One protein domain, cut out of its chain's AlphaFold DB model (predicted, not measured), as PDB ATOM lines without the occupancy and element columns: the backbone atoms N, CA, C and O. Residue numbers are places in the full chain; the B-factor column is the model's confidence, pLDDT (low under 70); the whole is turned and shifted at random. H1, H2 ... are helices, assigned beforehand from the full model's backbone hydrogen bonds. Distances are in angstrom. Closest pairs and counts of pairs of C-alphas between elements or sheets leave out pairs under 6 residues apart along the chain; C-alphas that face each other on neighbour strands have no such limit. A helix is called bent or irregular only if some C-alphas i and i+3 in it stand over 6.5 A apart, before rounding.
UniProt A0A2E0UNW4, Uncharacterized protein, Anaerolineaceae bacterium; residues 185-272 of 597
ATOM      1  N   GLY A 185      11.130 -21.264  38.436       95.88
ATOM      2  CA  GLY A 185      12.561 -21.460  38.211       95.88
ATOM      3  C   GLY A 185      13.408 -21.122  39.442       95.88
ATOM      4  O   GLY A 185      14.251 -21.918  39.850       95.88
ATOM      5  N   LEU A 186      13.145 -19.987  40.099       94.62
ATOM      6  CA  LEU A 186      13.828 -19.604  41.341       94.62
ATOM      7  C   LEU A 186      13.545 -20.594  42.482       94.62
ATOM      8  O   LEU A 186      14.463 -20.940  43.227       94.62
ATOM      9  N   ALA A 187      12.304 -21.075  42.610       94.62
ATOM     10  CA  ALA A 187      11.935 -22.074  43.611       94.62
ATOM     11  C   ALA A 187      12.691 -23.390  43.397       94.62
ATOM     12  O   ALA A 187      13.218 -23.950  44.355       94.62
ATOM     13  N   SER A 188      12.829 -23.843  42.147       94.31
ATOM     14  CA  SER A 188      13.618 -25.032  41.808       94.31
ATOM     15  C   SER A 188      15.091 -24.895  42.196       94.31
ATOM     16  O   SER A 188      15.665 -25.844  42.729       94.31
ATOM     17  N   LEU A 189      15.691 -23.712  42.015       91.56
ATOM     18  CA  LEU A 189      17.067 -23.446  42.457       91.56
ATOM     19  C   LEU A 189      17.207 -23.491  43.986       91.56
ATOM     20  O   LEU A 189      18.162 -24.073  44.493       91.56
ATOM     21  N   VAL A 190      16.248 -22.919  44.723       92.25
ATOM     22  CA  VAL A 190      16.229 -22.952  46.199       92.25
ATOM     23  C   VAL A 190      16.059 -24.376  46.726       92.25
ATOM     24  O   VAL A 190      16.728 -24.770  47.679       92.25
ATOM     25  N   LEU A 191      15.160 -25.144  46.113       91.25
ATOM     26  CA  LEU A 191      14.848 -26.515  46.508       91.25
ATOM     27  C   LEU A 191      15.917 -27.525  46.060       91.25
ATOM     28  O   LEU A 191      15.863 -28.686  46.462       91.25
ATOM     29  N   GLY A 192      16.896 -27.094  45.258       88.31
ATOM     30  CA  GLY A 192      17.939 -27.965  44.723       88.31
ATOM     31  C   GLY A 192      17.381 -29.041  43.792       88.31
ATOM     32  O   GLY A 192      17.910 -30.152  43.741       88.31
ATOM     33  N   GLU A 193      16.288 -28.737  43.094       88.19
ATOM     34  CA  GLU A 193      15.688 -29.661  42.142       88.19
ATOM     35  C   GLU A 193      16.646 -29.880  40.965       88.19
ATOM     36  O   GLU A 193      17.184 -28.932  40.391       88.19
ATOM     37  N   GLY A 194      16.898 -31.150  40.638       71.00
ATOM     38  CA  GLY A 194      17.896 -31.532  39.645       71.00
ATOM     39  C   GLY A 194      17.563 -31.001  38.254       71.00
ATOM     40  O   GLY A 194      16.484 -31.257  37.729       71.00
ATOM     41  N   LEU A 195      18.521 -30.293  37.658       84.44
ATOM     42  CA  LEU A 195      18.487 -29.866  36.264       84.44
ATOM     43  C   LEU A 195      19.119 -30.952  35.396       84.44
ATOM     44  O   LEU A 195      20.345 -31.089  35.370       84.44
ATOM     45  N   ASP A 196      18.300 -31.724  34.686       90.38
ATOM     46  CA  ASP A 196      18.804 -32.669  33.692       90.38
ATOM     47  C   ASP A 196      18.943 -31.977  32.330       90.38
ATOM     48  O   ASP A 196      18.020 -31.921  31.515       90.38
ATOM     49  N   GLN A 197      20.132 -31.420  32.090       91.75
ATOM     50  CA  GLN A 197      20.451 -30.757  30.824       91.75
ATOM     51  C   GLN A 197      20.341 -31.703  29.623       91.75
ATOM     52  O   GLN A 197      20.005 -31.243  28.538       91.75
ATOM     53  N   ALA A 198      20.594 -33.006  29.799       95.19
ATOM     54  CA  ALA A 198      20.518 -33.965  28.703       95.19
ATOM     55  C   ALA A 198      19.063 -34.221  28.287       95.19
ATOM     56  O   ALA A 198      18.788 -34.354  27.096       95.19
ATOM     57  N   VAL A 199      18.131 -34.240  29.248       95.94
ATOM     58  CA  VAL A 199      16.691 -34.335  28.960       95.94
ATOM     59  C   VAL A 199      16.203 -33.093  28.215       95.94
ATOM     60  O   VAL A 199      15.553 -33.228  27.181       95.94
ATOM     61  N   LEU A 200      16.565 -31.891  28.681       96.75
ATOM     62  CA  LEU A 200      16.189 -30.648  27.999       96.75
ATOM     63  C   LEU A 200      16.793 -30.550  26.596       96.75
ATOM     64  O   LEU A 200      16.088 -30.195  25.654       96.75
ATOM     65  N   GLN A 201      18.076 -30.890  26.442       97.44
ATOM     66  CA  GLN A 201      18.732 -30.927  25.139       97.44
ATOM     67  C   GLN A 201      17.984 -31.868  24.188       97.44
ATOM     68  O   GLN A 201      17.602 -31.449  23.100       97.44
ATOM     69  N   ALA A 202      17.727 -33.111  24.612       96.88
ATOM     70  CA  ALA A 202      17.030 -34.094  23.790       96.88
ATOM     71  C   ALA A 202      15.625 -33.616  23.385       96.88
ATOM     72  O   ALA A 202      15.265 -33.721  22.216       96.88
ATOM     73  N   TRP A 203      14.860 -33.045  24.323       96.50
ATOM     74  CA  TRP A 203      13.529 -32.503  24.044       96.50
ATOM     75  C   TRP A 203      13.576 -31.390  22.993       96.50
ATOM     76  O   TRP A 203      12.910 -31.473  21.960       96.50
ATOM     77  N   TYR A 204      14.391 -30.357  23.228       97.19
ATOM     78  CA  TYR A 204      14.448 -29.183  22.358       97.19
ATOM     79  C   TYR A 204      15.136 -29.451  21.012       97.19
ATOM     80  O   TYR A 204      14.870 -28.734  20.046       97.19
ATOM     81  N   GLU A 205      15.962 -30.492  20.892       96.38
ATOM     82  CA  GLU A 205      16.475 -30.959  19.598       96.38
ATOM     83  C   GLU A 205      15.369 -31.544  18.708       96.38
ATOM     84  O   GLU A 205      15.442 -31.391  17.488       96.38
ATOM     85  N   THR A 206      14.348 -32.187  19.289       94.31
ATOM     86  CA  THR A 206      13.372 -32.983  18.522       94.31
ATOM     87  C   THR A 206      11.944 -32.453  18.513       94.31
ATOM     88  O   THR A 206      11.183 -32.849  17.639       94.31
ATOM     89  N   THR A 207      11.557 -31.601  19.467       93.19
ATOM     90  CA  THR A 207      10.179 -31.087  19.555       93.19
ATOM     91  C   THR A 207       9.818 -30.216  18.351       93.19
ATOM     92  O   THR A 207      10.610 -29.369  17.924       93.19
ATOM     93  N   ASP A 208       8.605 -30.366  17.831       90.25
ATOM     94  CA  ASP A 208       8.060 -29.438  16.836       90.25
ATOM     95  C   ASP A 208       7.504 -28.159  17.496       90.25
ATOM     96  O   ASP A 208       7.490 -27.101  16.871       90.25
ATOM     97  N   ASP A 209       7.154 -28.221  18.786       89.12
ATOM     98  CA  ASP A 209       6.692 -27.089  19.595       89.12
ATOM     99  C   ASP A 209       7.866 -26.453  20.362       89.12
ATOM    100  O   ASP A 209       8.230 -26.880  21.465       89.12
ATOM    101  N   LEU A 210       8.494 -25.433  19.764       93.38
ATOM    102  CA  LEU A 210       9.481 -24.590  20.452       93.38
ATOM    103  C   LEU A 210       8.842 -23.507  21.331       93.38
ATOM    104  O   LEU A 210       9.546 -22.931  22.166       93.38
ATOM    105  N   ASP A 211       7.540 -23.251  21.194       93.62
ATOM    106  CA  ASP A 211       6.822 -22.257  21.996       93.62
ATOM    107  C   ASP A 211       6.705 -22.694  23.463       93.62
ATOM    108  O   ASP A 211       6.544 -21.859  24.351       93.62
ATOM    109  N   MET A 212       6.958 -23.975  23.760       92.69
ATOM    110  CA  MET A 212       7.275 -24.466  25.107       92.69
ATOM    111  C   MET A 212       8.341 -23.609  25.828       92.69
ATOM    112  O   MET A 212       8.281 -23.439  27.044       92.69
ATOM    113  N   ALA A 213       9.309 -23.021  25.109       94.69
ATOM    114  CA  ALA A 213      10.311 -22.117  25.690       94.69
ATOM    115  C   ALA A 213       9.734 -20.760  26.153       94.69
ATOM    116  O   ALA A 213      10.389 -20.035  26.909       94.69
ATOM    117  N   GLY A 214       8.521 -20.409  25.719       94.06
ATOM    118  CA  GLY A 214       7.764 -19.257  26.209       94.06
ATOM    119  C   GLY A 214       7.345 -19.400  27.674       94.06
ATOM    120  O   GLY A 214       7.290 -18.397  28.382       94.06
ATOM    121  N   LEU A 215       7.162 -20.641  28.153       95.19
ATOM    122  CA  LEU A 215       6.808 -20.982  29.541       95.19
ATOM    123  C   LEU A 215       5.520 -20.301  30.031       95.19
ATOM    124  O   LEU A 215       5.433 -19.840  31.171       95.19
ATOM    125  N   PHE A 216       4.507 -20.250  29.167       95.44
ATOM    126  CA  PHE A 216       3.177 -19.772  29.529       95.44
ATOM    127  C   PHE A 216       2.570 -20.579  30.688       95.44
ATOM    128  O   PHE A 216       2.794 -21.784  30.795       95.44
ATOM    129  N   TYR A 217       1.772 -19.929  31.545       94.38
ATOM    130  CA  TYR A 217       1.252 -20.512  32.792       94.38
ATOM    131  C   TYR A 217       0.557 -21.869  32.594       94.38
ATOM    132  O   TYR A 217       0.790 -22.792  33.372       94.38
ATOM    133  N   ALA A 218      -0.217 -22.033  31.515       95.06
ATOM    134  CA  ALA A 218      -0.920 -23.286  31.226       95.06
ATOM    135  C   ALA A 218       0.015 -24.500  31.063       95.06
ATOM    136  O   ALA A 218      -0.399 -25.628  31.314       95.06
ATOM    137  N   ARG A 219       1.295 -24.288  30.715       95.44
ATOM    138  CA  ARG A 219       2.308 -25.355  30.598       95.44
ATOM    139  C   ARG A 219       2.633 -26.022  31.937       95.44
ATOM    140  O   ARG A 219       3.276 -27.063  31.946       95.44
ATOM    141  N   PHE A 220       2.206 -25.434  33.053       94.31
ATOM    142  CA  PHE A 220       2.424 -25.951  34.403       94.31
ATOM    143  C   PHE A 220       1.169 -26.597  35.015       94.31
ATOM    144  O   PHE A 220       1.244 -27.128  36.123       94.31
ATOM    145  N   LEU A 221       0.030 -26.584  34.314       93.50
ATOM    146  CA  LEU A 221      -1.259 -27.035  34.849       93.50
ATOM    147  C   LEU A 221      -1.586 -28.471  34.447       93.50
ATOM    148  O   LEU A 221      -1.464 -28.821  33.277       93.50
ATOM    149  N   ASP A 222      -2.059 -29.274  35.408       92.38
ATOM    150  CA  ASP A 222      -2.525 -30.657  35.188       92.38
ATOM    151  C   ASP A 222      -3.564 -30.754  34.064       92.38
ATOM    152  O   ASP A 222      -3.546 -31.674  33.250       92.38
ATOM    153  N   ASP A 223      -4.489 -29.796  34.040       92.06
ATOM    154  CA  ASP A 223      -5.625 -29.796  33.125       92.06
ATOM    155  C   ASP A 223      -5.248 -29.403  31.686       92.06
ATOM    156  O   ASP A 223      -5.989 -29.705  30.749       92.06
ATOM    157  N   TRP A 224      -4.097 -28.751  31.496       93.44
ATOM    158  CA  TRP A 224      -3.662 -28.232  30.196       93.44
ATOM    159  C   TRP A 224      -2.469 -28.977  29.608       93.44
ATOM    160  O   TRP A 224      -2.422 -29.154  28.392       93.44
ATOM    161  N   ALA A 225      -1.547 -29.460  30.436       93.62
ATOM    162  CA  ALA A 225      -0.305 -30.087  30.004       93.62
ATOM    163  C   ALA A 225      -0.164 -31.505  30.573       93.62
ATOM    164  O   ALA A 225      -0.538 -31.789  31.710       93.62
ATOM    165  N   SER A 226       0.409 -32.407  29.777       93.44
ATOM    166  CA  SER A 226       0.771 -33.746  30.242       93.44
ATOM    167  C   SER A 226       1.867 -33.699  31.312       93.44
ATOM    168  O   SER A 226       2.604 -32.724  31.436       93.44
ATOM    169  N   GLU A 227       2.023 -34.785  32.072       95.25
ATOM    170  CA  GLU A 227       3.081 -34.892  33.089       95.25
ATOM    171  C   GLU A 227       4.482 -34.613  32.522       95.25
ATOM    172  O   GLU A 227       5.270 -33.903  33.141       95.25
ATOM    173  N   GLU A 228       4.776 -35.136  31.327       94.31
ATOM    174  CA  GLU A 228       6.053 -34.912  30.646       94.31
ATOM    175  C   GLU A 228       6.245 -33.436  30.288       94.31
ATOM    176  O   GLU A 228       7.283 -32.860  30.602       94.31
ATOM    177  N   GLU A 229       5.234 -32.795  29.701       94.56
ATOM    178  CA  GLU A 229       5.294 -31.375  29.340       94.56
ATOM    179  C   GLU A 229       5.485 -30.473  30.558       94.56
ATOM    180  O   GLU A 229       6.286 -29.542  30.506       94.56
ATOM    181  N   ARG A 230       4.802 -30.763  31.670       94.94
ATOM    182  CA  ARG A 230       4.962 -29.997  32.914       94.94
ATOM    183  C   ARG A 230       6.345 -30.160  33.514       94.94
ATOM    184  O   ARG A 230       6.926 -29.188  33.997       94.94
ATOM    185  N   GLU A 231       6.894 -31.368  33.462       94.12
ATOM    186  CA  GLU A 231       8.247 -31.631  33.934       94.12
ATOM    187  C   GLU A 231       9.287 -30.909  33.064       94.12
ATOM    188  O   GLU A 231      10.192 -30.255  33.592       94.12
ATOM    189  N   ILE A 232       9.111 -30.925  31.738       96.06
ATOM    190  CA  ILE A 232       9.918 -30.129  30.808       96.06
ATOM    191  C   ILE A 232       9.779 -28.634  31.106       96.06
ATOM    192  O   ILE A 232      10.801 -27.955  31.193       96.06
ATOM    193  N   ALA A 233       8.569 -28.110  31.314       96.00
ATOM    194  CA  ALA A 233       8.341 -26.700  31.630       96.00
ATOM    195  C   ALA A 233       9.034 -26.293  32.942       96.00
ATOM    196  O   ALA A 233       9.711 -25.263  32.997       96.00
ATOM    197  N   ARG A 234       8.952 -27.129  33.986       94.62
ATOM    198  CA  ARG A 234       9.618 -26.913  35.279       94.62
ATOM    199  C   ARG A 234      11.142 -26.911  35.146       94.62
ATOM    200  O   ARG A 234      11.795 -25.978  35.619       94.62
ATOM    201  N   MET A 235      11.716 -27.912  34.477       96.00
ATOM    202  CA  MET A 235      13.161 -27.976  34.230       96.00
ATOM    203  C   MET A 235      13.641 -26.817  33.353       96.00
ATOM    204  O   MET A 235      14.700 -26.248  33.611       96.00
ATOM    205  N   SER A 236      12.852 -26.436  32.350       97.06
ATOM    206  CA  SER A 236      13.157 -25.330  31.442       97.06
ATOM    207  C   SER A 236      13.142 -23.994  32.168       97.06
ATOM    208  O   SER A 236      14.095 -23.233  32.040       97.06
ATOM    209  N   ALA A 237      12.136 -23.738  33.009       97.19
ATOM    210  CA  ALA A 237      12.085 -22.560  33.868       97.19
ATOM    211  C   ALA A 237      13.318 -22.467  34.776       97.19
ATOM    212  O   ALA A 237      13.976 -21.429  34.836       97.19
ATOM    213  N   ALA A 238      13.672 -23.563  35.445       97.00
ATOM    214  CA  ALA A 238      14.826 -23.610  36.330       97.00
ATOM    215  C   ALA A 238      16.156 -23.421  35.573       97.00
ATOM    216  O   ALA A 238      16.996 -22.622  35.992       97.00
ATOM    217  N   SER A 239      16.327 -24.084  34.424       97.62
ATOM    218  CA  SER A 239      17.524 -23.973  33.582       97.62
ATOM    219  C   SER A 239      17.676 -22.577  32.972       97.62
ATOM    220  O   SER A 239      18.766 -22.006  33.016       97.62
ATOM    221  N   LEU A 240      16.590 -21.998  32.453       97.75
ATOM    222  CA  LEU A 240      16.579 -20.663  31.863       97.75
ATOM    223  C   LEU A 240      16.871 -19.589  32.914       97.75
ATOM    224  O   LEU A 240      17.689 -18.703  32.667       97.75
ATOM    225  N   VAL A 241      16.249 -19.677  34.096       96.69
ATOM    226  CA  VAL A 241      16.544 -18.766  35.211       96.69
ATOM    227  C   VAL A 241      18.008 -18.898  35.618       96.69
ATOM    228  O   VAL A 241      18.689 -17.879  35.714       96.69
ATOM    229  N   GLN A 242      18.532 -20.115  35.792       96.38
ATOM    230  CA  GLN A 242      19.942 -20.307  36.135       96.38
ATOM    231  C   GLN A 242      20.872 -19.669  35.098       96.38
ATOM    232  O   GLN A 242      21.754 -18.886  35.454       96.38
ATOM    233  N   TYR A 243      20.644 -19.951  33.814       97.62
ATOM    234  CA  TYR A 243      21.419 -19.379  32.717       97.62
ATOM    235  C   TYR A 243      21.360 -17.845  32.722       97.62
ATOM    236  O   TYR A 243      22.389 -17.175  32.617       97.62
ATOM    237  N   ALA A 244      20.172 -17.266  32.907       97.31
ATOM    238  CA  ALA A 244      19.997 -15.821  32.951       97.31
ATOM    239  C   ALA A 244      20.739 -15.177  34.138       97.31
ATOM    240  O   ALA A 244      21.358 -14.122  33.978       97.31
ATOM    241  N   LEU A 245      20.711 -15.809  35.315       94.38
ATOM    242  CA  LEU A 245      21.405 -15.321  36.509       94.38
ATOM    243  C   LEU A 245      22.932 -15.440  36.377       94.38
ATOM    244  O   LEU A 245      23.651 -14.496  36.698       94.38
ATOM    245  N   GLU A 246      23.428 -16.586  35.910       95.38
ATOM    246  CA  GLU A 246      24.855 -16.924  35.939       95.38
ATOM    247  C   GLU A 246      25.603 -16.475  34.677       95.38
ATOM    248  O   GLU A 246      26.660 -15.848  34.774       95.38
ATOM    249  N   ALA A 247      25.061 -16.761  33.490       96.94
ATOM    250  CA  ALA A 247      25.719 -16.479  32.214       96.94
ATOM    251  C   ALA A 247      25.397 -15.074  31.686       96.94
ATOM    252  O   ALA A 247      26.290 -14.372  31.214       96.94
ATOM    253  N   GLU A 248      24.142 -14.626  31.804       97.38
ATOM    254  CA  GLU A 248      23.718 -13.292  31.336       97.38
ATOM    255  C   GLU A 248      23.824 -12.210  32.432       97.38
ATOM    256  O   GLU A 248      23.651 -11.018  32.154       97.38
ATOM    257  N   SER A 249      24.122 -12.601  33.682       95.62
ATOM    258  CA  SER A 249      24.205 -11.698  34.844       95.62
ATOM    259  C   SER A 249      22.942 -10.840  35.048       95.62
ATOM    260  O   SER A 249      23.007  -9.690  35.504       95.62
ATOM    261  N   ILE A 250      21.774 -11.368  34.679       94.81
ATOM    262  CA  ILE A 250      20.476 -10.721  34.877       94.81
ATOM    263  C   ILE A 250      20.083 -10.907  36.343       94.81
ATOM    264  O   ILE A 250      20.159 -11.999  36.882       94.81
ATOM    265  N   GLN A 251      19.687  -9.833  37.023       90.50
ATOM    266  CA  GLN A 251      19.236  -9.921  38.416       90.50
ATOM    267  C   GLN A 251      17.806 -10.485  38.486       90.50
ATOM    268  O   GLN A 251      17.034 -10.205  37.568       90.50
ATOM    269  N   PRO A 252      17.403 -11.179  39.573       89.19
ATOM    270  CA  PRO A 252      16.078 -11.802  39.675       89.19
ATOM    271  C   PRO A 252      14.906 -10.874  39.319       89.19
ATOM    272  O   PRO A 252      14.130 -11.183  38.420       89.19
ATOM    273  N   GLY A 253      14.848  -9.674  39.907       86.12
ATOM    274  CA  GLY A 253      13.802  -8.676  39.618       86.12
ATOM    275  C   GLY A 253      13.906  -7.994  38.246       86.12
ATOM    276  O   GLY A 253      13.272  -6.972  38.008       86.12
ATOM    277  N   GLN A 254      14.774  -8.472  37.351       90.38
ATOM    278  CA  GLN A 254      14.888  -8.019  35.961       90.38
ATOM    279  C   GLN A 254      14.675  -9.161  34.958       90.38
ATOM    280  O   GLN A 254      14.749  -8.904  33.757       90.38
ATOM    281  N   LEU A 255      14.423 -10.392  35.424       92.50
ATOM    282  CA  LEU A 255      14.262 -11.566  34.562       92.50
ATOM    283  C   LEU A 255      13.121 -11.369  33.563       92.50
ATOM    284  O   LEU A 255      13.369 -11.433  32.366       92.50
ATOM    285  N   VAL A 256      11.930 -10.998  34.040       90.56
ATOM    286  CA  VAL A 256      10.740 -10.748  33.202       90.56
ATOM    287  C   VAL A 256      11.024  -9.755  32.073       90.56
ATOM    288  O   VAL A 256      10.687  -9.987  30.922       90.56
ATOM    289  N   LYS A 257      11.716  -8.654  32.386       90.25
ATOM    290  CA  LYS A 257      11.984  -7.572  31.430       90.25
ATOM    291  C   LYS A 257      13.113  -7.887  30.443       90.25
ATOM    292  O   LYS A 257      13.159  -7.301  29.362       90.25
ATOM    293  N   ARG A 258      14.102  -8.692  30.848       93.88
ATOM    294  CA  ARG A 258      15.353  -8.881  30.088       93.88
ATOM    295  C   ARG A 258      15.464 -10.234  29.402       93.88
ATOM    296  O   ARG A 258      16.269 -10.341  28.480       93.88
ATOM    297  N   VAL A 259      14.719 -11.246  29.840       95.69
ATOM    298  CA  VAL A 259      14.700 -12.565  29.202       95.69
ATOM    299  C   VAL A 259      13.704 -12.528  28.050       95.69
ATOM    300  O   VAL A 259      12.507 -12.683  28.248       95.69
ATOM    301  N   ASN A 260      14.232 -12.288  26.853       95.25
ATOM    302  CA  ASN A 260      13.484 -12.265  25.601       95.25
ATOM    303  C   ASN A 260      13.843 -13.471  24.705       95.25
ATOM    304  O   ASN A 260      14.680 -14.303  25.071       95.25
ATOM    305  N   ASN A 261      13.256 -13.561  23.509       96.69
ATOM    306  CA  ASN A 261      13.575 -14.593  22.509       96.69
ATOM    307  C   ASN A 261      15.080 -14.730  22.188       96.69
ATOM    308  O   ASN A 261      15.570 -15.848  22.011       96.69
ATOM    309  N   ASP A 262      15.851 -13.636  22.199       97.12
ATOM    310  CA  ASP A 262      17.306 -13.700  21.987       97.12
ATOM    311  C   ASP A 262      18.025 -14.392  23.152       97.12
ATOM    312  O   ASP A 262      18.948 -15.181  22.938       97.12
ATOM    313  N   VAL A 263      17.627 -14.097  24.397       97.94
ATOM    314  CA  VAL A 263      18.167 -14.768  25.590       97.94
ATOM    315  C   VAL A 263      17.781 -16.242  25.585       97.94
ATOM    316  O   VAL A 263      18.646 -17.081  25.821       97.94
ATOM    317  N   ARG A 264      16.526 -16.576  25.257       97.75
ATOM    318  CA  ARG A 264      16.067 -17.972  25.141       97.75
ATOM    319  C   ARG A 264      16.839 -18.738  24.070       97.75
ATOM    320  O   ARG A 264      17.248 -19.868  24.307       97.75
ATOM    321  N   THR A 265      17.127 -18.105  22.937       98.00
ATOM    322  CA  THR A 265      17.957 -18.695  21.877       98.00
ATOM    323  C   THR A 265      19.384 -18.970  22.360       98.00
ATOM    324  O   THR A 265      19.918 -20.054  22.135       98.00
ATOM    325  N   ARG A 266      20.016 -18.026  23.073       98.31
ATOM    326  CA  ARG A 266      21.357 -18.253  23.645       98.31
ATOM    327  C   ARG A 266      21.355 -19.307  24.751       98.31
ATOM    328  O   ARG A 266      22.303 -20.084  24.845       98.31
ATOM    329  N   TRP A 267      20.289 -19.370  25.544       98.06
ATOM    330  CA  TRP A 267      20.078 -20.431  26.521       98.06
ATOM    331  C   TRP A 267      19.983 -21.805  25.845       98.06
ATOM    332  O   TRP A 267      20.735 -22.700  26.225       98.06
ATOM    333  N   LEU A 268      19.170 -21.966  24.794       97.88
ATOM    334  CA  LEU A 268      19.117 -23.214  24.022       97.88
ATOM    335  C   LEU A 268      20.492 -23.595  23.454       97.88
ATOM    336  O   LEU A 268      20.929 -24.736  23.609       97.88
ATOM    337  N   ALA A 269      21.235 -22.630  22.905       98.00
ATOM    338  CA  ALA A 269      22.598 -22.870  22.436       98.00
ATOM    339  C   ALA A 269      23.535 -23.341  23.566       98.00
ATOM    340  O   ALA A 269      24.407 -24.180  23.336       98.00
ATOM    341  N   SER A 270      23.344 -22.855  24.799       97.25
ATOM    342  CA  SER A 270      24.099 -23.310  25.977       97.25
ATOM    343  C   SER A 270      23.786 -24.758  26.381       97.25
ATOM    344  O   SER A 270      24.648 -25.420  26.956       97.25
ATOM    345  N   LEU A 271      22.603 -25.269  26.016       96.75
ATOM    346  CA  LEU A 271      22.217 -26.678  26.151       96.75
ATOM    347  C   LEU A 271      22.738 -27.552  24.997       96.75
ATOM    348  O   LEU A 271      22.537 -28.760  25.011       96.75
ATOM    349  N   GLY A 272      23.393 -26.965  23.990       97.00
ATOM    350  CA  GLY A 272      23.826 -27.669  22.779       97.00
ATOM    351  C   GLY A 272      22.773 -27.728  21.667       97.00
ATOM    352  O   GLY A 272      22.997 -28.409  20.670       97.00
TER     353      GLY A 272
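AT A GLANCE: This is residues 185 to 272 of the 597 residues of an uncharacterized protein of Anaerolineaceae bacterium (UniProt A0A2E0UNW4). One long helix, H5, runs through the middle, and the chain wraps six shorter helices round it, of which H1, H2 and H7 cross it. H1 lies on one side of H5 and H2 and H7 on the opposite side, while H4 and H6 lie over a third side, toward the two ends of H5. The printed part has 88 residues, with seven named helices in the order H1 to H7 and no named strand, and the class is all helix. It is compact and rounded, with a radius of gyration of the C-alphas of 12.3 A and spans of 33 by 25 by 23 A.

HOW THE PARTS SIT: Start at H1, residues 185 to 191, and look from it to the hub, H5, residues 227 to 246, which touches the six other helices. H1 touches residues 234 to 242 of H5 alone, about perpendicular at 89 degrees; the closest C-alphas, those of Gly 185 and Ala 238, are 3.6 A apart. Next, H2, residues 197 to 206, touches H5 at a steep tilt of 66 degrees, opposite ways, with the C-alphas of Leu 200 and Ile 232 closest at 6.9 A. H3, residues 211 to 214, only just touches H5, with 3 pairs of C-alphas within 8 A, the closest those of Met 212 and Ala 233 at 7.0 A. H4, residues 217 to 220, touches H5 with the C-alphas of Phe 220 and Arg 230 closest at 5.0 A. H6, residues 252 to 258, only just touches H5, with 3 pairs of C-alphas within 8 A, the closest those of Leu 245 and Pro 252 at 7.1 A. H7, residues 261 to 270, touches H5 about perpendicular at 87 degrees, the C-alphas of Leu 240 and Trp 267 being closest at 6.4 A. H2 and H7 are close but not clearly touching, with the C-alphas of Tyr 204 and Leu 268 closest at 7.8 A; H1 and H7 are apart. Every O i to N i+4 pair is within hydrogen-bond range in H1, H2, H5 and H7; H6 has 1 of 3, beside 3 of 4 O i to N i+3 pairs, and H3 and H4 are too short for an O i to N i+4 pair.

IN THESE COORDINATES: Find C-alpha 185 at (12.561, -21.460, 38.211), where H1 begins; H1 is 10.0 A long. H2 is 14.4 A long, and H3 and H4 have four residues each. Find C-alpha 227 at (3.081, -34.892, 33.089); from there H5 runs 28.4 A to C-alpha 246. H6 is 10.0 A long and irregular, with C-alphas 253 and 256 standing 7.4 A apart. H7 runs 14.1 A and ends at C-alpha 270, at (24.099, -23.310, 25.977).

THE WHOLE: Look at Asp 223 and Ser 249 for the two C-alphas farthest apart, at 34.9 A. The printed part has no cut and no long link; H4 to H5 is a short link and the other links are tight. Residues 206 to 211, of which 206 belongs to H2 and 211 to H3, stand free. The mean pLDDT of the printed part is 94.3, and no printed residue is under 70.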